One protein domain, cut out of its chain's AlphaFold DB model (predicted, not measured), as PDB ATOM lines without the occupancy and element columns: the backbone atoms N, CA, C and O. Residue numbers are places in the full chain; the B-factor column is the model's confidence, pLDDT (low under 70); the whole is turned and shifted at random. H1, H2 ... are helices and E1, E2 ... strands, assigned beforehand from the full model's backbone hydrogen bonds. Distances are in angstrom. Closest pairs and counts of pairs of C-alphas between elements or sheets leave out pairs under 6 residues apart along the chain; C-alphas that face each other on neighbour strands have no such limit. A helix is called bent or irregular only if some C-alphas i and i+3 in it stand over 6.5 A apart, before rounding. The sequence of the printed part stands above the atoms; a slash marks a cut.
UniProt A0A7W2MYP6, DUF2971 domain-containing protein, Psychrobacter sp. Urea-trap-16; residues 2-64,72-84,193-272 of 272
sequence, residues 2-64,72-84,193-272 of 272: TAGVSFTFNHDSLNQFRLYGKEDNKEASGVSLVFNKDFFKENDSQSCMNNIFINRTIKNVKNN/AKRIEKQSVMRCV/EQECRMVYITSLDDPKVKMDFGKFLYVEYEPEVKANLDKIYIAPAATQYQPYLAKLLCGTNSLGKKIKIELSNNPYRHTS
ATOM      1  N   THR A   2     180.368 214.074 200.839       54.62
ATOM      2  CA  THR A   2     180.594 214.641 202.169       54.62
ATOM      3  C   THR A   2     179.764 215.905 202.286       54.62
ATOM      4  O   THR A   2     179.937 216.823 201.488       54.62
ATOM      5  N   ALA A   3     178.848 215.934 203.252       61.31
ATOM      6  CA  ALA A   3     178.191 217.160 203.679       61.31
ATOM      7  C   ALA A   3     178.967 217.690 204.887       61.31
ATOM      8  O   ALA A   3     179.022 217.037 205.932       61.31
ATOM      9  N   GLY A   4     179.624 218.834 204.712       64.44
ATOM     10  CA  GLY A   4     180.375 219.511 205.762       64.44
ATOM     11  C   GLY A   4     179.780 220.884 206.026       64.44
ATOM     12  O   GLY A   4     179.530 221.632 205.082       64.44
ATOM     13  N   VAL A   5     179.569 221.213 207.298       77.56
ATOM     14  CA  VAL A   5     179.248 222.578 207.730       77.56
ATOM     15  C   VAL A   5     180.315 223.016 208.720       77.56
ATOM     16  O   VAL A   5     180.626 222.292 209.671       77.56
ATOM     17  N   SER A   6     180.885 224.187 208.468       84.38
ATOM     18  CA  SER A   6     181.897 224.788 209.325       84.38
ATOM     19  C   SER A   6     181.224 225.575 210.447       84.38
ATOM     20  O   SER A   6     180.257 226.299 210.219       84.38
ATOM     21  N   PHE A   7     181.791 225.514 211.648       88.25
ATOM     22  CA  PHE A   7     181.455 226.312 212.834       88.25
ATOM     23  C   PHE A   7     182.716 227.015 213.361       88.25
ATOM     24  O   PHE A   7     183.830 226.672 212.973       88.25
ATOM     25  N   THR A   8     182.563 228.016 214.220       86.69
ATOM     26  CA  THR A   8     183.689 228.716 214.852       86.69
ATOM     27  C   THR A   8     183.341 229.080 216.288       86.69
ATOM     28  O   THR A   8     182.170 229.168 216.655       86.69
ATOM     29  N   PHE A   9     184.367 229.299 217.107       83.75
ATOM     30  CA  PHE A   9     184.210 229.742 218.492       83.75
ATOM     31  C   PHE A   9     183.871 231.231 218.619       83.75
ATOM     32  O   PHE A   9     183.527 231.687 219.707       83.75
ATOM     33  N   ASN A  10     183.993 232.006 217.539       83.94
ATOM     34  CA  ASN A  10     183.665 233.426 217.545       83.94
ATOM     35  C   ASN A  10     182.219 233.670 217.082       83.94
ATOM     36  O   ASN A  10     181.899 233.529 215.905       83.94
ATOM     37  N   HIS A  11     181.363 234.105 218.006       85.44
ATOM     38  CA  HIS A  11     179.963 234.428 217.730       85.44
ATOM     39  C   HIS A  11     179.785 235.505 216.646       85.44
ATOM     40  O   HIS A  11     178.894 235.387 215.807       85.44
ATOM     41  N   ASP A  12     180.644 236.528 216.628       83.12
ATOM     42  CA  ASP A  12     180.633 237.596 215.622       83.12
ATOM     43  C   ASP A  12     181.706 237.319 214.556       83.12
ATOM     44  O   ASP A  12     182.736 237.996 214.469       83.12
ATOM     45  N   SER A  13     181.498 236.245 213.789       80.38
ATOM     46  CA  SER A  13     182.374 235.823 212.695       80.38
ATOM     47  C   SER A  13     181.629 235.857 211.365       80.38
ATOM     48  O   SER A  13     180.948 234.914 210.971       80.38
ATOM     49  N   LEU A  14     181.774 236.968 210.647       74.06
ATOM     50  CA  LEU A  14     181.126 237.168 209.347       74.06
ATOM     51  C   LEU A  14     181.807 236.420 208.193       74.06
ATOM     52  O   LEU A  14     181.238 236.307 207.112       74.06
ATOM     53  N   ASN A  15     183.024 235.920 208.420       61.19
ATOM     54  CA  ASN A  15     183.901 235.371 207.382       61.19
ATOM     55  C   ASN A  15     183.906 233.839 207.343       61.19
ATOM     56  O   ASN A  15     184.766 233.234 206.704       61.19
ATOM     57  N   GLN A  16     182.990 233.202 208.071       54.66
ATOM     58  CA  GLN A  16     183.094 231.776 208.334       54.66
ATOM     59  C   GLN A  16     182.724 230.907 207.127       54.66
ATOM     60  O   GLN A  16     183.318 229.855 206.901       54.66
ATOM     61  N   PHE A  17     181.817 231.403 206.291       49.91
ATOM     62  CA  PHE A  17     181.707 230.965 204.913       49.91
ATOM     63  C   PHE A  17     182.547 231.938 204.097       49.91
ATOM     64  O   PHE A  17     182.070 233.008 203.726       49.91
ATOM     65  N   ARG A  18     183.802 231.577 203.796       42.41
ATOM     66  CA  ARG A  18     184.571 232.214 202.713       42.41
ATOM     67  C   ARG A  18     183.941 231.865 201.363       42.41
ATOM     68  O   ARG A  18     184.596 231.374 200.451       42.41
ATOM     69  N   LEU A  19     182.660 232.155 201.195       33.91
ATOM     70  CA  LEU A  19     182.260 232.718 199.934       33.91
ATOM     71  C   LEU A  19     182.954 234.079 199.933       33.91
ATOM     72  O   LEU A  19     182.473 235.034 200.531       33.91
ATOM     73  N   TYR A  20     184.060 234.196 199.199       39.19
ATOM     74  CA  TYR A  20     184.458 235.468 198.585       39.19
ATOM     75  C   TYR A  20     183.385 235.926 197.568       39.19
ATOM     76  O   TYR A  20     183.687 236.448 196.499       39.19
ATOM     77  N   GLY A  21     182.111 235.674 197.882       39.00
ATOM     78  CA  GLY A  21     180.925 236.061 197.169       39.00
ATOM     79  C   GLY A  21     180.707 237.519 197.482       39.00
ATOM     80  O   GLY A  21     179.888 237.898 198.309       39.00
ATOM     81  N   LYS A  22     181.490 238.334 196.793       46.38
ATOM     82  CA  LYS A  22     181.030 239.606 196.282       46.38
ATOM     83  C   LYS A  22     179.704 239.359 195.554       46.38
ATOM     84  O   LYS A  22     179.706 239.153 194.347       46.38
ATOM     85  N   GLU A  23     178.585 239.342 196.267       46.31
ATOM     86  CA  GLU A  23     177.304 239.592 195.615       46.31
ATOM     87  C   GLU A  23     177.372 241.068 195.197       46.31
ATOM     88  O   GLU A  23     177.493 241.967 196.034       46.31
ATOM     89  N   ASP A  24     177.510 241.305 193.895       57.22
ATOM     90  CA  ASP A  24     177.692 242.632 193.293       57.22
ATOM     91  C   ASP A  24     178.906 243.448 193.792       57.22
ATOM     92  O   ASP A  24     178.838 244.672 193.893       57.22
ATOM     93  N   ASN A  25     180.038 242.809 194.116       59.88
ATOM     94  CA  ASN A  25     181.228 243.486 194.674       59.88
ATOM     95  C   ASN A  25     181.027 244.167 196.037       59.88
ATOM     96  O   ASN A  25     181.886 244.944 196.456       59.88
ATOM     97  N   LYS A  26     179.949 243.849 196.761       57.22
ATOM     98  CA  LYS A  26     179.689 244.425 198.083       57.22
ATOM     99  C   LYS A  26     180.346 243.594 199.176       57.22
ATOM    100  O   LYS A  26     179.975 242.451 199.428       57.22
ATOM    101  N   GLU A  27     181.342 244.187 199.819       63.81
ATOM    102  CA  GLU A  27     181.947 243.647 201.036       63.81
ATOM    103  C   GLU A  27     181.003 243.812 202.241       63.81
ATOM    104  O   GLU A  27     180.067 244.610 202.210       63.81
ATOM    105  N   ALA A  28     181.260 243.069 203.322       67.31
ATOM    106  CA  ALA A  28     180.499 243.144 204.576       67.31
ATOM    107  C   ALA A  28     178.981 242.904 204.439       67.31
ATOM    108  O   ALA A  28     178.181 243.549 205.117       67.31
ATOM    109  N   SER A  29     178.585 241.946 203.598       72.81
ATOM    110  CA  SER A  29     177.205 241.452 203.449       72.81
ATOM    111  C   SER A  29     176.913 240.162 204.237       72.81
ATOM    112  O   SER A  29     175.809 239.627 204.161       72.81
ATOM    113  N   GLY A  30     177.892 239.648 204.990       76.50
ATOM    114  CA  GLY A  30     177.794 238.374 205.705       76.50
ATOM    115  C   GLY A  30     176.813 238.366 206.885       76.50
ATOM    116  O   GLY A  30     176.375 239.404 207.388       76.50
ATOM    117  N   VAL A  31     176.510 237.159 207.358       83.62
ATOM    118  CA  VAL A  31     175.675 236.902 208.538       83.62
ATOM    119  C   VAL A  31     176.336 235.806 209.375       83.62
ATOM    120  O   VAL A  31     176.800 234.812 208.820       83.62
ATOM    121  N   SER A  32     176.357 235.968 210.700       87.75
ATOM    122  CA  SER A  32     176.775 234.919 211.643       87.75
ATOM    123  C   SER A  32     175.571 234.358 212.391       87.75
ATOM    124  O   SER A  32     174.725 235.122 212.863       87.75
ATOM    125  N   LEU A  33     175.501 233.029 212.515       90.62
ATOM    126  CA  LEU A  33     174.407 232.310 213.170       90.62
ATOM    127  C   LEU A  33     174.858 231.692 214.509       90.62
ATOM    128  O   LEU A  33     175.678 230.781 214.570       90.62
ATOM    129  N   VAL A  34     174.249 232.220 215.568       91.38
ATOM    130  CA  VAL A  34     174.220 231.853 216.992       91.38
ATOM    131  C   VAL A  34     173.525 230.552 217.373       91.38
ATOM    132  O   VAL A  34     172.334 230.649 217.644       91.38
ATOM    133  N   PHE A  35     174.144 229.373 217.426       91.94
ATOM    134  CA  PHE A  35     173.416 228.151 217.823       91.94
ATOM    135  C   PHE A  35     173.537 227.810 219.312       91.94
ATOM    136  O   PHE A  35     174.614 227.897 219.897       91.94
ATOM    137  N   ASN A  36     172.432 227.350 219.906       90.69
ATOM    138  CA  ASN A  36     172.442 226.720 221.226       90.69
ATOM    139  C   ASN A  36     173.166 225.366 221.169       90.69
ATOM    140  O   ASN A  36     173.124 224.675 220.150       90.69
ATOM    141  N   LYS A  37     173.769 224.948 222.290       88.50
ATOM    142  CA  LYS A  37     174.505 223.674 222.388       88.50
ATOM    143  C   LYS A  37     173.655 222.466 221.968       88.50
ATOM    144  O   LYS A  37     174.165 221.583 221.287       88.50
ATOM    145  N   ASP A  38     172.360 222.487 222.284       89.00
ATOM    146  CA  ASP A  38     171.407 221.413 221.974       89.00
ATOM    147  C   ASP A  38     171.167 221.212 220.471       89.00
ATOM    148  O   ASP A  38     170.578 220.205 220.076       89.00
ATOM    149  N   PHE A  39     171.628 222.130 219.615       91.38
ATOM    150  CA  PHE A  39     171.637 221.935 218.165       91.38
ATOM    151  C   PHE A  39     172.546 220.774 217.743       91.38
ATOM    152  O   PHE A  39     172.295 220.110 216.734       91.38
ATOM    153  N   PHE A  40     173.607 220.536 218.513       90.00
ATOM    154  CA  PHE A  40     174.605 219.511 218.254       90.00
ATOM    155  C   PHE A  40     174.326 218.269 219.092       90.00
ATOM    156  O   PHE A  40     173.660 218.315 220.129       90.00
ATOM    157  N   LYS A  41     174.854 217.132 218.646       87.88
ATOM    158  CA  LYS A  41     174.828 215.911 219.447       87.88
ATOM    159  C   LYS A  41     175.795 216.055 220.616       87.88
ATOM    160  O   LYS A  41     176.949 216.437 220.409       87.88
ATOM    161  N   GLU A  42     175.348 215.715 221.822       81.50
ATOM    162  CA  GLU A  42     176.268 215.572 222.946       81.50
ATOM    163  C   GLU A  42     177.296 214.481 222.638       81.50
ATOM    164  O   GLU A  42     176.986 213.463 222.015       81.50
ATOM    165  N   ASN A  43     178.549 214.737 223.006       65.25
ATOM    166  CA  ASN A  43     179.663 213.873 222.647       65.25
ATOM    167  C   ASN A  43     179.559 212.540 223.385       65.25
ATOM    168  O   ASN A  43     180.043 212.415 224.505       65.25
ATOM    169  N   ASP A  44     178.992 211.544 222.712       57.34
ATOM    170  CA  ASP A  44     179.192 210.148 223.062       57.34
ATOM    171  C   ASP A  44     180.319 209.598 222.182       57.34
ATOM    172  O   ASP A  44     180.244 209.649 220.945       57.34
ATOM    173  N   SER A  45     181.401 209.146 222.823       53.31
ATOM    174  CA  SER A  45     182.727 208.888 222.228       53.31
ATOM    175  C   SER A  45     182.714 207.904 221.052       53.31
ATOM    176  O   SER A  45     183.629 207.907 220.232       53.31
ATOM    177  N   GLN A  46     181.660 207.100 220.930       50.81
ATOM    178  CA  GLN A  46     181.506 206.083 219.894       50.81
ATOM    179  C   GLN A  46     180.679 206.530 218.686       50.81
ATOM    180  O   GLN A  46     180.597 205.777 217.725       50.81
ATOM    181  N   SER A  47     180.036 207.705 218.692       50.47
ATOM    182  CA  SER A  47     179.001 208.007 217.687       50.47
ATOM    183  C   SER A  47     179.413 208.947 216.553       50.47
ATOM    184  O   SER A  47     178.726 208.982 215.531       50.47
ATOM    185  N   CYS A  48     180.529 209.672 216.691       52.31
ATOM    186  CA  CYS A  48     180.873 210.772 215.784       52.31
ATOM    187  C   CYS A  48     181.069 210.350 214.319       52.31
ATOM    188  O   CYS A  48     180.907 211.191 213.440       52.31
ATOM    189  N   MET A  49     181.410 209.083 214.027       57.72
ATOM    190  CA  MET A  49     181.751 208.646 212.658       57.72
ATOM    191  C   MET A  49     181.240 207.261 212.249       57.72
ATOM    192  O   MET A  49     181.690 206.698 211.248       57.72
ATOM    193  N   ASN A  50     180.236 206.735 212.955       53.81
ATOM    194  CA  ASN A  50     179.653 205.419 212.662       53.81
ATOM    195  C   ASN A  50     179.111 205.293 211.228       53.81
ATOM    196  O   ASN A  50     179.119 204.206 210.656       53.81
ATOM    197  N   ASN A  51     178.732 206.408 210.600       54.69
ATOM    198  CA  ASN A  51     178.196 206.432 209.236       54.69
ATOM    199  C   ASN A  51     179.189 205.927 208.168       54.69
ATOM    200  O   ASN A  51     178.767 205.378 207.150       54.69
ATOM    201  N   ILE A  52     180.501 206.059 208.400       54.00
ATOM    202  CA  ILE A  52     181.542 205.616 207.455       54.00
ATOM    203  C   ILE A  52     181.649 204.089 207.445       54.00
ATOM    204  O   ILE A  52     181.683 203.468 206.380       54.00
ATOM    205  N   PHE A  53     181.667 203.480 208.633       47.69
ATOM    206  CA  PHE A  53     181.859 202.040 208.800       47.69
ATOM    207  C   PHE A  53     180.577 201.246 208.501       47.69
ATOM    208  O   PHE A  53     180.616 200.171 207.892       47.69
ATOM    209  N   ILE A  54     179.421 201.805 208.871       49.88
ATOM    210  CA  ILE A  54     178.113 201.170 208.690       49.88
ATOM    211  C   ILE A  54     177.744 201.082 207.204       49.88
ATOM    212  O   ILE A  54     177.337 200.015 206.755       49.88
ATOM    213  N   ASN A  55     177.954 202.131 206.401       49.81
ATOM    214  CA  ASN A  55     177.525 202.121 204.996       49.81
ATOM    215  C   ASN A  55     178.229 201.057 204.138       49.81
ATOM    216  O   ASN A  55     177.597 200.441 203.280       49.81
ATOM    217  N   ARG A  56     179.519 200.779 204.371       47.72
ATOM    218  CA  ARG A  56     180.242 199.739 203.616       47.72
ATOM    219  C   ARG A  56     179.898 198.329 204.099       47.72
ATOM    220  O   ARG A  56     179.748 197.428 203.277       47.72
ATOM    221  N   THR A  57     179.718 198.153 205.409       46.94
ATOM    222  CA  THR A  57     179.302 196.868 205.996       46.94
ATOM    223  C   THR A  57     177.878 196.515 205.564       46.94
ATOM    224  O   THR A  57     177.626 195.393 205.141       46.94
ATOM    225  N   ILE A  58     176.964 197.491 205.555       47.16
ATOM    226  CA  ILE A  58     175.588 197.316 205.084       47.16
ATOM    227  C   ILE A  58     175.536 197.055 203.575       47.16
ATOM    228  O   ILE A  58     174.784 196.175 203.177       47.16
ATOM    229  N   LYS A  59     176.343 197.715 202.727       46.88
ATOM    230  CA  LYS A  59     176.391 197.382 201.285       46.88
ATOM    231  C   LYS A  59     176.886 195.957 201.007       46.88
ATOM    232  O   LYS A  59     176.462 195.361 200.025       46.88
ATOM    233  N   ASN A  60     177.718 195.388 201.881       44.97
ATOM    234  CA  ASN A  60     178.137 193.987 201.774       44.97
ATOM    235  C   ASN A  60     177.094 192.992 202.327       44.97
ATOM    236  O   ASN A  60     177.181 191.806 202.022       44.97
ATOM    237  N   VAL A  61     176.129 193.449 203.135       45.12
ATOM    238  CA  VAL A  61     175.141 192.597 203.828       45.12
ATOM    239  C   VAL A  61     173.726 192.730 203.242       45.12
ATOM    240  O   VAL A  61     172.972 191.761 203.240       45.12
ATOM    241  N   LYS A  62     173.347 193.887 202.691       42.56
ATOM    242  CA  LYS A  62     172.017 194.144 202.118       42.56
ATOM    243  C   LYS A  62     171.969 193.849 200.619       42.56
ATOM    244  O   LYS A  62     171.821 194.747 199.798       42.56
ATOM    245  N   ASN A  63     171.995 192.560 200.295       41.91
ATOM    246  CA  ASN A  63     171.152 192.009 199.233       41.91
ATOM    247  C   ASN A  63     169.878 191.486 199.911       41.91
ATOM    248  O   ASN A  63     169.870 190.324 200.299       41.91
ATOM    249  N   ASN A  64     168.867 192.349 200.080       40.44
ATOM    250  CA  ASN A  64     167.475 192.086 200.515       40.44
ATOM    251  C   ASN A  64     167.059 192.925 201.730       40.44
ATOM    252  O   ASN A  64     167.448 192.625 202.858       40.44
ATOM    253  N   ALA A  72     162.616 208.760 207.512       55.69
ATOM    254  CA  ALA A  72     164.024 208.432 207.260       55.69
ATOM    255  C   ALA A  72     164.809 209.421 206.364       55.69
ATOM    256  O   ALA A  72     165.897 209.088 205.893       55.69
ATOM    257  N   LYS A  73     164.294 210.634 206.101       74.62
ATOM    258  CA  LYS A  73     164.900 211.588 205.141       74.62
ATOM    259  C   LYS A  73     165.869 212.606 205.746       74.62
ATOM    260  O   LYS A  73     166.532 213.311 204.985       74.62
ATOM    261  N   ARG A  74     165.946 212.709 207.075       86.06
ATOM    262  CA  ARG A  74     166.848 213.640 207.769       86.06
ATOM    263  C   ARG A  74     167.960 212.893 208.497       86.06
ATOM    264  O   ARG A  74     167.793 211.745 208.909       86.06
ATOM    265  N   ILE A  75     169.113 213.533 208.624       87.12
ATOM    266  CA  ILE A  75     170.203 213.059 209.469       87.12
ATOM    267  C   ILE A  75     169.979 213.573 210.892       87.12
ATOM    268  O   ILE A  75     169.618 214.730 211.095       87.12
ATOM    269  N   GLU A  76     170.174 212.698 211.872       87.12
ATOM    270  CA  GLU A  76     170.077 213.041 213.292       87.12
ATOM    271  C   GLU A  76     171.132 214.077 213.690       87.12
ATOM    272  O   GLU A  76     172.065 214.359 212.925       87.12
ATOM    273  N   LYS A  77     171.030 214.589 214.923       88.50
ATOM    274  CA  LYS A  77     172.057 215.441 215.524       88.50
ATOM    275  C   LYS A  77     173.452 214.867 215.290       88.50
ATOM    276  O   LYS A  77     173.702 213.691 215.549       88.50
ATOM    277  N   GLN A  78     174.366 215.712 214.831       85.88
ATOM    278  CA  GLN A  78     175.770 215.358 214.665       85.88
ATOM    279  C   GLN A  78     176.617 216.162 215.651       85.88
ATOM    280  O   GLN A  78     176.257 217.270 216.057       85.88
ATOM    281  N   SER A  79     177.744 215.589 216.056       87.69
ATOM    282  CA  SER A  79     178.720 216.290 216.885       87.69
ATOM    283  C   SER A  79     179.498 217.302 216.048       87.69
ATOM    284  O   SER A  79     179.743 217.095 214.855       87.69
ATOM    285  N   VAL A  80     179.924 218.387 216.692       87.69
ATOM    286  CA  VAL A  80     180.854 219.346 216.098       87.69
ATOM    287  C   VAL A  80     182.265 219.033 216.587       87.69
ATOM    288  O   VAL A  80     182.509 218.879 217.784       87.69
ATOM    289  N   MET A  81     183.199 218.898 215.655       89.31
ATOM    290  CA  MET A  81     184.578 218.499 215.926       89.31
ATOM    291  C   MET A  81     185.513 219.675 215.673       89.31
ATOM    292  O   MET A  81     185.329 220.411 214.709       89.31
ATOM    293  N   ARG A  82     186.532 219.852 216.516       92.19
ATOM    294  CA  ARG A  82     187.580 220.853 216.276       92.19
ATOM    295  C   ARG A  82     188.436 220.428 215.090       92.19
ATOM    296  O   ARG A  82     188.814 219.260 215.006       92.19
ATOM    297  N   CYS A  83     188.768 221.368 214.210       94.25
ATOM    298  CA  CYS A  83     189.860 221.140 213.279       94.25
ATOM    299  C   CYS A  83     191.201 221.127 214.020       94.25
ATOM    300  O   CYS A  83     191.366 221.749 215.072       94.25
ATOM    301  N   VAL A  84     192.156 220.415 213.435       96.25
ATOM    302  CA  VAL A  84     193.540 220.334 213.897       96.25
ATOM    303  C   VAL A  84     194.421 220.972 212.838       96.25
ATOM    304  O   VAL A  84     194.336 220.627 211.661       96.25
ATOM    305  N   GLU A 193     191.360 230.637 211.122       85.62
ATOM    306  CA  GLU A 193     189.968 230.289 210.827       85.62
ATOM    307  C   GLU A 193     189.225 229.729 212.046       85.62
ATOM    308  O   GLU A 193     187.995 229.793 212.083       85.62
ATOM    309  N   GLN A 194     189.957 229.207 213.042       89.81
ATOM    310  CA  GLN A 194     189.406 228.667 214.293       89.81
ATOM    311  C   GLN A 194     188.216 227.728 214.039       89.81
ATOM    312  O   GLN A 194     187.157 227.838 214.663       89.81
ATOM    313  N   GLU A 195     188.382 226.851 213.049       90.69
ATOM    314  CA  GLU A 195     187.299 226.104 212.426       90.69
ATOM    315  C   GLU A 195     186.941 224.856 213.241       90.69
ATOM    316  O   GLU A 195     187.787 224.054 213.630       90.69
ATOM    317  N   CYS A 196     185.649 224.658 213.445       90.31
ATOM    318  CA  CYS A 196     185.051 223.394 213.828       90.31
ATOM    319  C   CYS A 196     184.245 222.858 212.645       90.31
ATOM    320  O   CYS A 196     183.753 223.626 211.824       90.31
ATOM    321  N   ARG A 197     184.066 221.545 212.549       88.38
ATOM    322  CA  ARG A 197     183.289 220.920 211.481       88.38
ATOM    323  C   ARG A 197     182.294 219.929 212.031       88.38
ATOM    324  O   ARG A 197     182.615 219.087 212.867       88.38
ATOM    325  N   MET A 198     181.095 220.004 211.484       87.06
ATOM    326  CA  MET A 198     180.157 218.898 211.479       87.06
ATOM    327  C   MET A 198     180.375 218.136 210.173       87.06
ATOM    328  O   MET A 198     180.294 218.734 209.097       87.06
ATOM    329  N   VAL A 199     180.699 216.845 210.258       84.38
ATOM    330  CA  VAL A 199     181.044 216.023 209.088       84.38
ATOM    331  C   VAL A 199     180.077 214.852 208.988       84.38
ATOM    332  O   VAL A 199     180.010 214.018 209.885       84.38
ATOM    333  N   TYR A 200     179.366 214.767 207.865       84.31
ATOM    334  CA  TYR A 200     178.547 213.614 207.512       84.31
ATOM    335  C   TYR A 200     179.045 213.014 206.196       84.31
ATOM    336  O   TYR A 200     179.006 213.660 205.144       84.31
ATOM    337  N   ILE A 201     179.541 211.777 206.263       82.25
ATOM    338  CA  ILE A 201     180.070 211.042 205.110       82.25
ATOM    339  C   ILE A 201     179.103 209.919 204.762       82.25
ATOM    340  O   ILE A 201     178.833 209.043 205.583       82.25
ATOM    341  N   THR A 202     178.613 209.932 203.526       82.81
ATOM    342  CA  THR A 202     177.745 208.882 202.992       82.81
ATOM    343  C   THR A 202     177.984 208.661 201.495       82.81
ATOM    344  O   THR A 202     178.761 209.380 200.859       82.81
ATOM    345  N   SER A 203     177.368 207.645 200.899       81.81
ATOM    346  CA  SER A 203     177.420 207.409 199.458       81.81
ATOM    347  C   SER A 203     176.450 208.322 198.695       81.81
ATOM    348  O   SER A 203     175.528 208.888 199.266       81.81
ATOM    349  N   LEU A 204     176.694 208.540 197.398       83.69
ATOM    350  CA  LEU A 204     175.851 209.432 196.581       83.69
ATOM    351  C   LEU A 204     174.441 208.872 196.329       83.69
ATOM    352  O   LEU A 204     173.529 209.638 196.057       83.69
ATOM    353  N   ASP A 205     174.294 207.554 196.406       81.88
ATOM    354  CA  ASP A 205     173.045 206.804 196.263       81.88
ATOM    355  C   ASP A 205     172.269 206.656 197.584       81.88
ATOM    356  O   ASP A 205     171.230 206.004 197.606       81.88
ATOM    357  N   ASP A 206     172.761 207.228 198.690       84.06
ATOM    358  CA  ASP A 206     172.028 207.230 199.956       84.06
ATOM    359  C   ASP A 206     170.718 208.031 199.796       84.06
ATOM    360  O   ASP A 206     170.765 209.188 199.371       84.06
ATOM    361  N   PRO A 207     169.546 207.472 200.157       84.94
ATOM    362  CA  PRO A 207     168.252 208.146 200.014       84.94
ATOM    363  C   PRO A 207     168.120 209.458 200.810       84.94
ATOM    364  O   PRO A 207     167.206 210.245 200.548       84.94
ATOM    365  N   LYS A 208     169.003 209.717 201.783       86.81
ATOM    366  CA  LYS A 208     169.074 210.988 202.525       86.81
ATOM    367  C   LYS A 208     169.764 212.099 201.733       86.81
ATOM    368  O   LYS A 208     169.599 213.273 202.071       86.81
ATOM    369  N   VAL A 209     170.535 211.750 200.703       87.94
ATOM    370  CA  VAL A 209     171.203 212.709 199.822       87.94
ATOM    371  C   VAL A 209     170.184 213.297 198.856       87.94
ATOM    372  O   VAL A 209     169.558 212.597 198.063       87.94
ATOM    373  N   LYS A 210     170.028 214.617 198.918       87.69
ATOM    374  CA  LYS A 210     169.158 215.397 198.042       87.69
ATOM    375  C   LYS A 210     170.000 216.245 197.102       87.69
ATOM    376  O   LYS A 210     171.047 216.771 197.477       87.69
ATOM    377  N   MET A 211     169.515 216.397 195.878       84.62
ATOM    378  CA  MET A 211     170.128 217.246 194.866       84.62
ATOM    379  C   MET A 211     169.068 218.187 194.299       84.62
ATOM    380  O   MET A 211     168.075 217.726 193.741       84.62
ATOM    381  N   ASP A 212     169.296 219.494 194.419       85.81
ATOM    382  CA  ASP A 212     168.634 220.492 193.577       85.81
ATOM    383  C   ASP A 212     169.560 220.766 192.387       85.81
ATOM    384  O   ASP A 212     170.670 221.289 192.553       85.81
ATOM    385  N   PHE A 213     169.146 220.319 191.198       78.38
ATOM    386  CA  PHE A 213     169.986 220.310 190.002       78.38
ATOM    387  C   PHE A 213     170.507 221.717 189.680       78.38
ATOM    388  O   PHE A 213     169.745 222.676 189.579       78.38
ATOM    389  N   GLY A 214     171.828 221.839 189.517       73.69
ATOM    390  CA  GLY A 214     172.491 223.116 189.236       73.69
ATOM    391  C   GLY A 214     172.639 224.054 190.439       73.69
ATOM    392  O   GLY A 214     173.157 225.153 190.260       73.69
ATOM    393  N   LYS A 215     172.221 223.647 191.649       79.25
ATOM    394  CA  LYS A 215     172.354 224.471 192.861       79.25
ATOM    395  C   LYS A 215     173.113 223.776 193.981       79.25
ATOM    396  O   LYS A 215     174.216 224.193 194.318       79.25
ATOM    397  N   PHE A 216     172.529 222.732 194.570       80.50
ATOM    398  CA  PHE A 216     173.018 222.175 195.829       80.50
ATOM    399  C   PHE A 216     172.916 220.657 195.860       80.50
ATOM    400  O   PHE A 216     171.907 220.074 195.466       80.50
ATOM    401  N   LEU A 217     173.944 220.032 196.423       85.31
ATOM    402  CA  LEU A 217     173.923 218.648 196.872       85.31
ATOM    403  C   LEU A 217     173.999 218.675 198.402       85.31
ATOM    404  O   LEU A 217     174.975 219.181 198.955       85.31
ATOM    405  N   TYR A 218     172.965 218.190 199.088       87.94
ATOM    406  CA  TYR A 218     172.806 218.379 200.532       87.94
ATOM    407  C   TYR A 218     172.099 217.200 201.207       87.94
ATOM    408  O   TYR A 218     171.510 216.339 200.561       87.94
ATOM    409  N   VAL A 219     172.158 217.180 202.535       88.31
ATOM    410  CA  VAL A 219     171.353 216.303 203.393       88.31
ATOM    411  C   VAL A 219     170.526 217.187 204.315       88.31
ATOM    412  O   VAL A 219     170.965 218.276 204.689       88.31
ATOM    413  N   GLU A 220     169.321 216.756 204.669       89.75
ATOM    414  CA  GLU A 220     168.502 217.513 205.618       89.75
ATOM    415  C   GLU A 220     168.899 217.180 207.050       89.75
ATOM    416  O   GLU A 220     168.938 216.014 207.425       89.75
ATOM    417  N   TYR A 221     169.172 218.204 207.854       90.25
ATOM    418  CA  TYR A 221     169.468 218.060 209.278       90.25
ATOM    419  C   TYR A 221     168.160 218.012 210.078       90.25
ATOM    420  O   TYR A 221     167.250 218.797 209.810       90.25
ATOM    421  N   GLU A 222     168.032 217.063 211.009       90.44
ATOM    422  CA  GLU A 222     166.823 216.883 211.825       90.44
ATOM    423  C   GLU A 222     166.531 218.107 212.707       90.44
ATOM    424  O   GLU A 222     165.412 218.624 212.599       90.44
ATOM    425  N   PRO A 223     167.504 218.644 213.474       90.56
ATOM    426  CA  PRO A 223     167.285 219.843 214.272       90.56
ATOM    427  C   PRO A 223     166.924 221.061 213.426       90.56
ATOM    428  O   PRO A 223     167.668 221.493 212.541       90.56
ATOM    429  N   GLU A 224     165.801 221.683 213.766       90.44
ATOM    430  CA  GLU A 224     165.364 222.909 213.112       90.44
ATOM    431  C   GLU A 224     166.289 224.086 213.467       90.44
ATOM    432  O   GLU A 224     166.481 224.420 214.638       90.44
ATOM    433  N   VAL A 225     166.817 224.769 212.446       90.00
ATOM    434  CA  VAL A 225     167.724 225.921 212.600       90.00
ATOM    435  C   VAL A 225     167.104 227.021 213.463       90.00
ATOM    436  O   VAL A 225     167.722 227.448 214.434       90.00
ATOM    437  N   LYS A 226     165.873 227.457 213.157       90.88
ATOM    438  CA  LYS A 226     165.205 228.549 213.884       90.88
ATOM    439  C   LYS A 226     164.965 228.193 215.350       90.88
ATOM    440  O   LYS A 226     165.227 229.013 216.225       90.88
ATOM    441  N   ALA A 227     164.502 226.972 215.618       91.94
ATOM    442  CA  ALA A 227     164.240 226.510 216.975       91.94
ATOM    443  C   ALA A 227     165.511 226.466 217.835       91.94
ATOM    444  O   ALA A 227     165.415 226.573 219.050       91.94
ATOM    445  N   ASN A 228     166.693 226.351 217.230       93.00
ATOM    446  CA  ASN A 228     167.961 226.240 217.948       93.00
ATOM    447  C   ASN A 228     168.836 227.498 217.868       93.00
ATOM    448  O   ASN A 228     169.959 227.493 218.375       93.00
ATOM    449  N   LEU A 229     168.333 228.572 217.264       92.75
ATOM    450  CA  LEU A 229     169.051 229.830 217.136       92.75
ATOM    451  C   LEU A 229     168.899 230.665 218.417       92.75
ATOM    452  O   LEU A 229     167.795 230.881 218.914       92.75
ATOM    453  N   ASP A 230     170.009 231.141 218.961       91.50
ATOM    454  CA  ASP A 230     170.073 232.108 220.060       91.50
ATOM    455  C   ASP A 230     170.192 233.540 219.524       91.50
ATOM    456  O   ASP A 230     169.484 234.456 219.959       91.50
ATOM    457  N   LYS A 231     171.062 233.734 218.526       91.12
ATOM    458  CA  LYS A 231     171.435 235.061 218.029       91.12
ATOM    459  C   LYS A 231     171.796 235.063 216.543       91.12
ATOM    460  O   LYS A 231     172.224 234.057 215.992       91.12
ATOM    461  N   ILE A 232     171.671 236.214 215.897       91.19
ATOM    462  CA  ILE A 232     172.249 236.512 214.589       91.19
ATOM    463  C   ILE A 232     173.075 237.795 214.671       91.19
ATOM    464  O   ILE A 232     172.592 238.789 215.213       91.19
ATOM    465  N   TYR A 233     174.267 237.787 214.071       89.25
ATOM    466  CA  TYR A 233     174.993 239.014 213.733       89.25
ATOM    467  C   TYR A 233     174.840 239.328 212.252       89.25
ATOM    468  O   TYR A 233     175.084 238.470 211.404       89.25
ATOM    469  N   ILE A 234     174.455 240.563 211.942       88.06
ATOM    470  CA  ILE A 234     174.333 241.071 210.577       88.06
ATOM    471  C   ILE A 234     175.493 242.026 210.319       88.06
ATOM    472  O   ILE A 234     175.765 242.928 211.115       88.06
ATOM    473  N   ALA A 235     176.185 241.833 209.202       85.00
ATOM    474  CA  ALA A 235     177.236 242.740 208.782       85.00
ATOM    475  C   ALA A 235     176.681 244.133 208.413       85.00
ATOM    476  O   ALA A 235     175.555 244.230 207.918       85.00
ATOM    477  N   PRO A 236     177.454 245.224 208.586       82.81
ATOM    478  CA  PRO A 236     176.957 246.580 208.347       82.81
ATOM    479  C   PRO A 236     176.315 246.805 206.968       82.81
ATOM    480  O   PRO A 236     175.266 247.450 206.889       82.81
ATOM    481  N   ALA A 237     176.860 246.230 205.887       80.12
ATOM    482  CA  ALA A 237     176.296 246.400 204.542       80.12
ATOM    483  C   ALA A 237     175.018 245.567 204.300       80.12
ATOM    484  O   ALA A 237     174.294 245.812 203.338       80.12
ATOM    485  N   ALA A 238     174.698 244.624 205.192       83.06
ATOM    486  CA  ALA A 238     173.476 243.822 205.170       83.06
ATOM    487  C   ALA A 238     172.373 244.350 206.111       83.06
ATOM    488  O   ALA A 238     171.305 243.743 206.197       83.06
ATOM    489  N   THR A 239     172.575 245.498 206.775       85.62
ATOM    490  CA  THR A 239     171.614 246.081 207.740       85.62
ATOM    491  C   THR A 239     170.200 246.230 207.166       85.62
ATOM    492  O   THR A 239     169.214 246.017 207.869       85.62
ATOM    493  N   GLN A 240     170.071 246.517 205.867       87.50
ATOM    494  CA  GLN A 240     168.774 246.630 205.187       87.50
ATOM    495  C   GLN A 240     167.906 245.358 205.270       87.50
ATOM    496  O   GLN A 240     166.683 245.444 205.194       87.50
ATOM    497  N   TYR A 241     168.511 244.182 205.465       87.25
ATOM    498  CA  TYR A 241     167.800 242.907 205.597       87.25
ATOM    499  C   TYR A 241     167.312 242.627 207.026       87.25
ATOM    500  O   TYR A 241     166.582 241.659 207.250       87.25
ATOM    501  N   GLN A 242     167.661 243.470 208.002       88.88
ATOM    502  CA  GLN A 242     167.289 243.283 209.404       88.88
ATOM    503  C   GLN A 242     165.766 243.161 209.628       88.88
ATOM    504  O   GLN A 242     165.367 242.234 210.337       88.88
ATOM    505  N   PRO A 243     164.884 243.989 209.024       90.81
ATOM    506  CA  PRO A 243     163.435 243.833 209.192       90.81
ATOM    507  C   PRO A 243     162.903 242.508 208.631       90.81
ATOM    508  O   PRO A 243     162.014 241.893 209.222       90.81
ATOM    509  N   TYR A 244     163.469 242.043 207.513       91.12
ATOM    510  CA  TYR A 244     163.113 240.761 206.907       91.12
ATOM    511  C   TYR A 244     163.491 239.592 207.823       91.12
ATOM    512  O   TYR A 244     162.648 238.745 208.124       91.12
ATOM    513  N   LEU A 245     164.723 239.587 208.345       89.56
ATOM    514  CA  LEU A 245     165.179 238.581 209.307       89.56
ATOM    515  C   LEU A 245     164.348 238.614 210.594       89.56
ATOM    516  O   LEU A 245     163.929 237.564 211.072       89.56
ATOM    517  N   ALA A 246     164.024 239.801 211.111       89.56
ATOM    518  CA  ALA A 246     163.156 239.950 212.277       89.56
ATOM    519  C   ALA A 246     161.756 239.361 212.041       89.56
ATOM    520  O   ALA A 246     161.195 238.719 212.930       89.56
ATOM    521  N   LYS A 247     161.198 239.535 210.836       91.69
ATOM    522  CA  LYS A 247     159.915 238.932 210.461       91.69
ATOM    523  C   LYS A 247     160.012 237.411 210.334       91.69
ATOM    524  O   LYS A 247     159.130 236.720 210.834       91.69
ATOM    525  N   LEU A 248     161.063 236.889 209.704       89.50
ATOM    526  CA  LEU A 248     161.278 235.448 209.523       89.50
ATOM    527  C   LEU A 248     161.493 234.723 210.866       89.50
ATOM    528  O   LEU A 248     160.975 233.629 211.112       89.50
ATOM    529  N   LEU A 249     162.224 235.370 211.771       89.38
ATOM    530  CA  LEU A 249     162.629 234.838 213.072       89.38
ATOM    531  C   LEU A 249     161.686 235.249 214.204       89.38
ATOM    532  O   LEU A 249     161.991 235.008 215.369       89.38
ATOM    533  N   CYS A 250     160.529 235.836 213.883       86.50
ATOM    534  CA  CYS A 250     159.554 236.222 214.891       86.50
ATOM    535  C   CYS A 250     159.119 235.012 215.738       86.50
ATOM    536  O   CYS A 250     159.006 233.891 215.229       86.50
ATOM    537  N   GLY A 251     158.830 235.261 217.015       87.81
ATOM    538  CA  GLY A 251     158.504 234.229 217.998       87.81
ATOM    539  C   GLY A 251     159.679 233.936 218.927       87.81
ATOM    540  O   GLY A 251     160.497 234.815 219.208       87.81
ATOM    541  N   THR A 252     159.728 232.707 219.430       88.75
ATOM    542  CA  THR A 252     160.769 232.226 220.340       88.75
ATOM    543  C   THR A 252     161.417 230.962 219.796       88.75
ATOM    544  O   THR A 252     160.801 230.222 219.028       88.75
ATOM    545  N   ASN A 253     162.656 230.717 220.202       89.44
ATOM    546  CA  ASN A 253     163.335 229.445 219.987       89.44
ATOM    547  C   ASN A 253     162.778 228.357 220.935       89.44
ATOM    548  O   ASN A 253     161.855 228.613 221.718       89.44
ATOM    549  N   SER A 254     163.335 227.146 220.880       87.00
ATOM    550  CA  SER A 254     162.923 226.002 221.711       87.00
ATOM    551  C   SER A 254     163.061 226.258 223.216       87.00
ATOM    552  O   SER A 254     162.336 225.664 224.006       87.00
ATOM    553  N   LEU A 255     163.933 227.190 223.615       88.12
ATOM    554  CA  LEU A 255     164.143 227.612 225.003       88.12
ATOM    555  C   LEU A 255     163.182 228.730 225.449       88.12
ATOM    556  O   LEU A 255     163.378 229.325 226.508       88.12
ATOM    557  N   GLY A 256     162.185 229.086 224.632       89.31
ATOM    558  CA  GLY A 256     161.256 230.180 224.928       89.31
ATOM    559  C   GLY A 256     161.894 231.574 224.863       89.31
ATOM    560  O   GLY A 256     161.290 232.552 225.305       89.31
ATOM    561  N   LYS A 257     163.105 231.702 224.303       89.81
ATOM    562  CA  LYS A 257     163.823 232.978 224.181       89.81
ATOM    563  C   LYS A 257     163.596 233.599 222.808       89.81
ATOM    564  O   LYS A 257     163.564 232.907 221.792       89.81
ATOM    565  N   LYS A 258     163.466 234.927 222.764       92.06
ATOM    566  CA  LYS A 258     163.491 235.669 221.496       92.06
ATOM    567  C   LYS A 258     164.887 235.584 220.886       92.06
ATOM    568  O   LYS A 258     165.872 235.824 221.582       92.06
ATOM    569  N   ILE A 259     164.943 235.305 219.589       92.19
ATOM    570  CA  ILE A 259     166.189 235.279 218.820       92.19
ATOM    571  C   ILE A 259     166.711 236.714 218.707       92.19
ATOM    572  O   ILE A 259     166.004 237.602 218.221       92.19
ATOM    573  N   LYS A 260     167.934 236.957 219.185       91.81
ATOM    574  CA  LYS A 260     168.552 238.290 219.150       91.81
ATOM    575  C   LYS A 260     169.106 238.580 217.758       91.81
ATOM    576  O   LYS A 260     169.700 237.704 217.143       91.81
ATOM    577  N   ILE A 261     168.945 239.808 217.280       90.75
ATOM    578  CA  ILE A 261     169.542 240.271 216.023       90.75
ATOM    579  C   ILE A 261     170.404 241.486 216.356       90.75
ATOM    580  O   ILE A 261     169.886 242.493 216.835       90.75
ATOM    581  N   GLU A 262     171.710 241.369 216.136       90.44
ATOM    582  CA  GLU A 262     172.716 242.379 216.472       90.44
ATOM    583  C   GLU A 262     173.499 242.783 215.217       90.44
ATOM    584  O   GLU A 262     173.661 241.997 214.282       90.44
ATOM    585  N   LEU A 263     173.991 244.022 215.186       87.44
ATOM    586  CA  LEU A 263     174.963 244.436 214.179       87.44
ATOM    587  C   LEU A 263     176.348 243.932 214.586       87.44
ATOM    588  O   LEU A 263     176.725 244.004 215.754       87.44
ATOM    589  N   SER A 264     177.095 243.416 213.614       84.12
ATOM    590  CA  SER A 264     178.483 243.001 213.812       84.12
ATOM    591  C   SER A 264     179.357 244.196 214.189       84.12
ATOM    592  O   SER A 264     179.290 245.251 213.557       84.12
ATOM    593  N   ASN A 265     180.260 243.980 215.143       78.31
ATOM    594  CA  ASN A 265     181.267 244.952 215.567       78.31
ATOM    595  C   ASN A 265     182.583 244.820 214.783       78.31
ATOM    596  O   ASN A 265     183.550 245.528 215.076       78.31
ATOM    597  N   ASN A 266     182.662 243.894 213.820       72.44
ATOM    598  CA  ASN A 266     183.849 243.745 212.988       72.44
ATOM    599  C   ASN A 266     184.105 245.022 212.169       72.44
ATOM    600  O   ASN A 266     183.197 245.499 211.481       72.44
ATOM    601  N   PRO A 267     185.327 245.584 212.234       62.84
ATOM    602  CA  PRO A 267     185.643 246.840 211.578       62.84
ATOM    603  C   PRO A 267     185.557 246.676 210.061       62.84
ATOM    604  O   PRO A 267     186.211 245.815 209.473       62.84
ATOM    605  N   TYR A 268     184.764 247.533 209.428       59.38
ATOM    606  CA  TYR A 268     184.698 247.642 207.979       59.38
ATOM    607  C   TYR A 268     185.753 248.645 207.504       59.38
ATOM    608  O   TYR A 268     185.763 249.794 207.949       59.38
ATOM    609  N   ARG A 269     186.658 248.232 206.607       52.41
ATOM    610  CA  ARG A 269     187.504 249.194 205.893       52.41
ATOM    611  C   ARG A 269     186.630 249.875 204.850       52.41
ATOM    612  O   ARG A 269     186.374 249.307 203.798       52.41
ATOM    613  N   HIS A 270     186.210 251.104 205.124       47.88
ATOM    614  CA  HIS A 270     185.791 251.984 204.045       47.88
ATOM    615  C   HIS A 270     187.013 252.201 203.148       47.88
ATOM    616  O   HIS A 270     187.990 252.814 203.580       47.88
ATOM    617  N   THR A 271     186.997 251.661 201.929       44.53
ATOM    618  CA  THR A 271     187.918 252.121 200.886       44.53
ATOM    619  C   THR A 271     187.625 253.603 200.686       44.53
ATOM    620  O   THR A 271     186.557 253.955 200.181       44.53
ATOM    621  N   SER A 272     188.509 254.443 201.223       37.50
ATOM    622  CA  SER A 272     188.504 255.893 201.028       37.50
ATOM    623  C   SER A 272     189.090 256.221 199.665       37.50
ATOM    624  O   SER A 272     190.014 255.478 199.257       37.50
TER     625      SER A 272
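Overview. This is residues 2 to 64, 72 to 84 and 193 to 272 of the 272 residues of the protein "DUF2971 domain-containing protein" of Psychrobacter sp. Urea-trap-16 (UniProt A0A7W2MYP6). Look for an elongated shape with a small sheet, E2, E6, E7, at one end, H2 packed over one of its faces, and two two-stranded ribbons, E1 with E3 and E4 with E5, towards the other; beyond them H1 makes the far end, where residues 57 to 64 stick out. The printed part has 156 residues, under half in named elements, with two named helices and seven named strands in the order E1 E2 H1 E3 E4 E5 E6 H2 E7, class mixed. The sheet E2 E6 E7 is mixed; both ribbons are antiparallel. The whole is only just loose, close to compact, with a radius of gyration of the C-alphas of 18.3 A; it spans 64 by 37 by 33 A.

Along the chain. Find C-alpha 2 at (180.594, 214.641, 202.169); E1 runs from there to residue 8, 19.2 A. Next come E2, residues 31 to 35, and H1, residues 50 to 61, 16.2 A. E3, residues 195 to 201, covers 18.2 A; then come E4, 209 to 212, E5, 216 to 221, and E6, 229 to 234. H2, residues 236 to 248, is 19.3 A long and irregular, with C-alphas 237 and 240 7.6 A apart. E7, residues 260 to 263, ends at (174.963, 244.436, 214.179).

Arrangement. E6 is antiparallel to E2 (N 34 to O 231, 2.8 A) and parallel to E7 (N 232 to O 260, 2.8 A), within hydrogen-bond range. E6, H2 and E7 form a strand-helix-strand unit, parallel neighbour strands with a helix between, its crossover right-handed. H2 is on the sheet, two layers, at a height over the sheet of 8.4 A, along the strands; its closest C-alphas with E7 are Pro 236 and Leu 263, 6.5 A. E1 and E3 pair by N 7 and O 196, 2.7 A, the hairpin E4 and E5 by N 210 and O 218, 2.8 A. The closest C-alphas of H1 and E3, Ile 52 and Ile 201, are 6.1 A apart; H1 and H2 are apart. O i to N i+4 pairs are within range in 7 of 8 for H1 and 4 of 9 for H2, which has 8 of 10 O i to N i+3 pairs.

Size, cuts and confidence. The C-alphas farthest apart, Asn 64 and Ser 272, are 67.2 A apart. Residues 65 to 71 and 85 to 192 are not printed, with C-alpha gaps of 18.0 A and 11.0 A. Links E1 to E2, E2 to H1 and H2 to E7 are long. The pLDDT is under 70 at 46 residues, among them 15 to 28, 43 to 64 and 267 to 272.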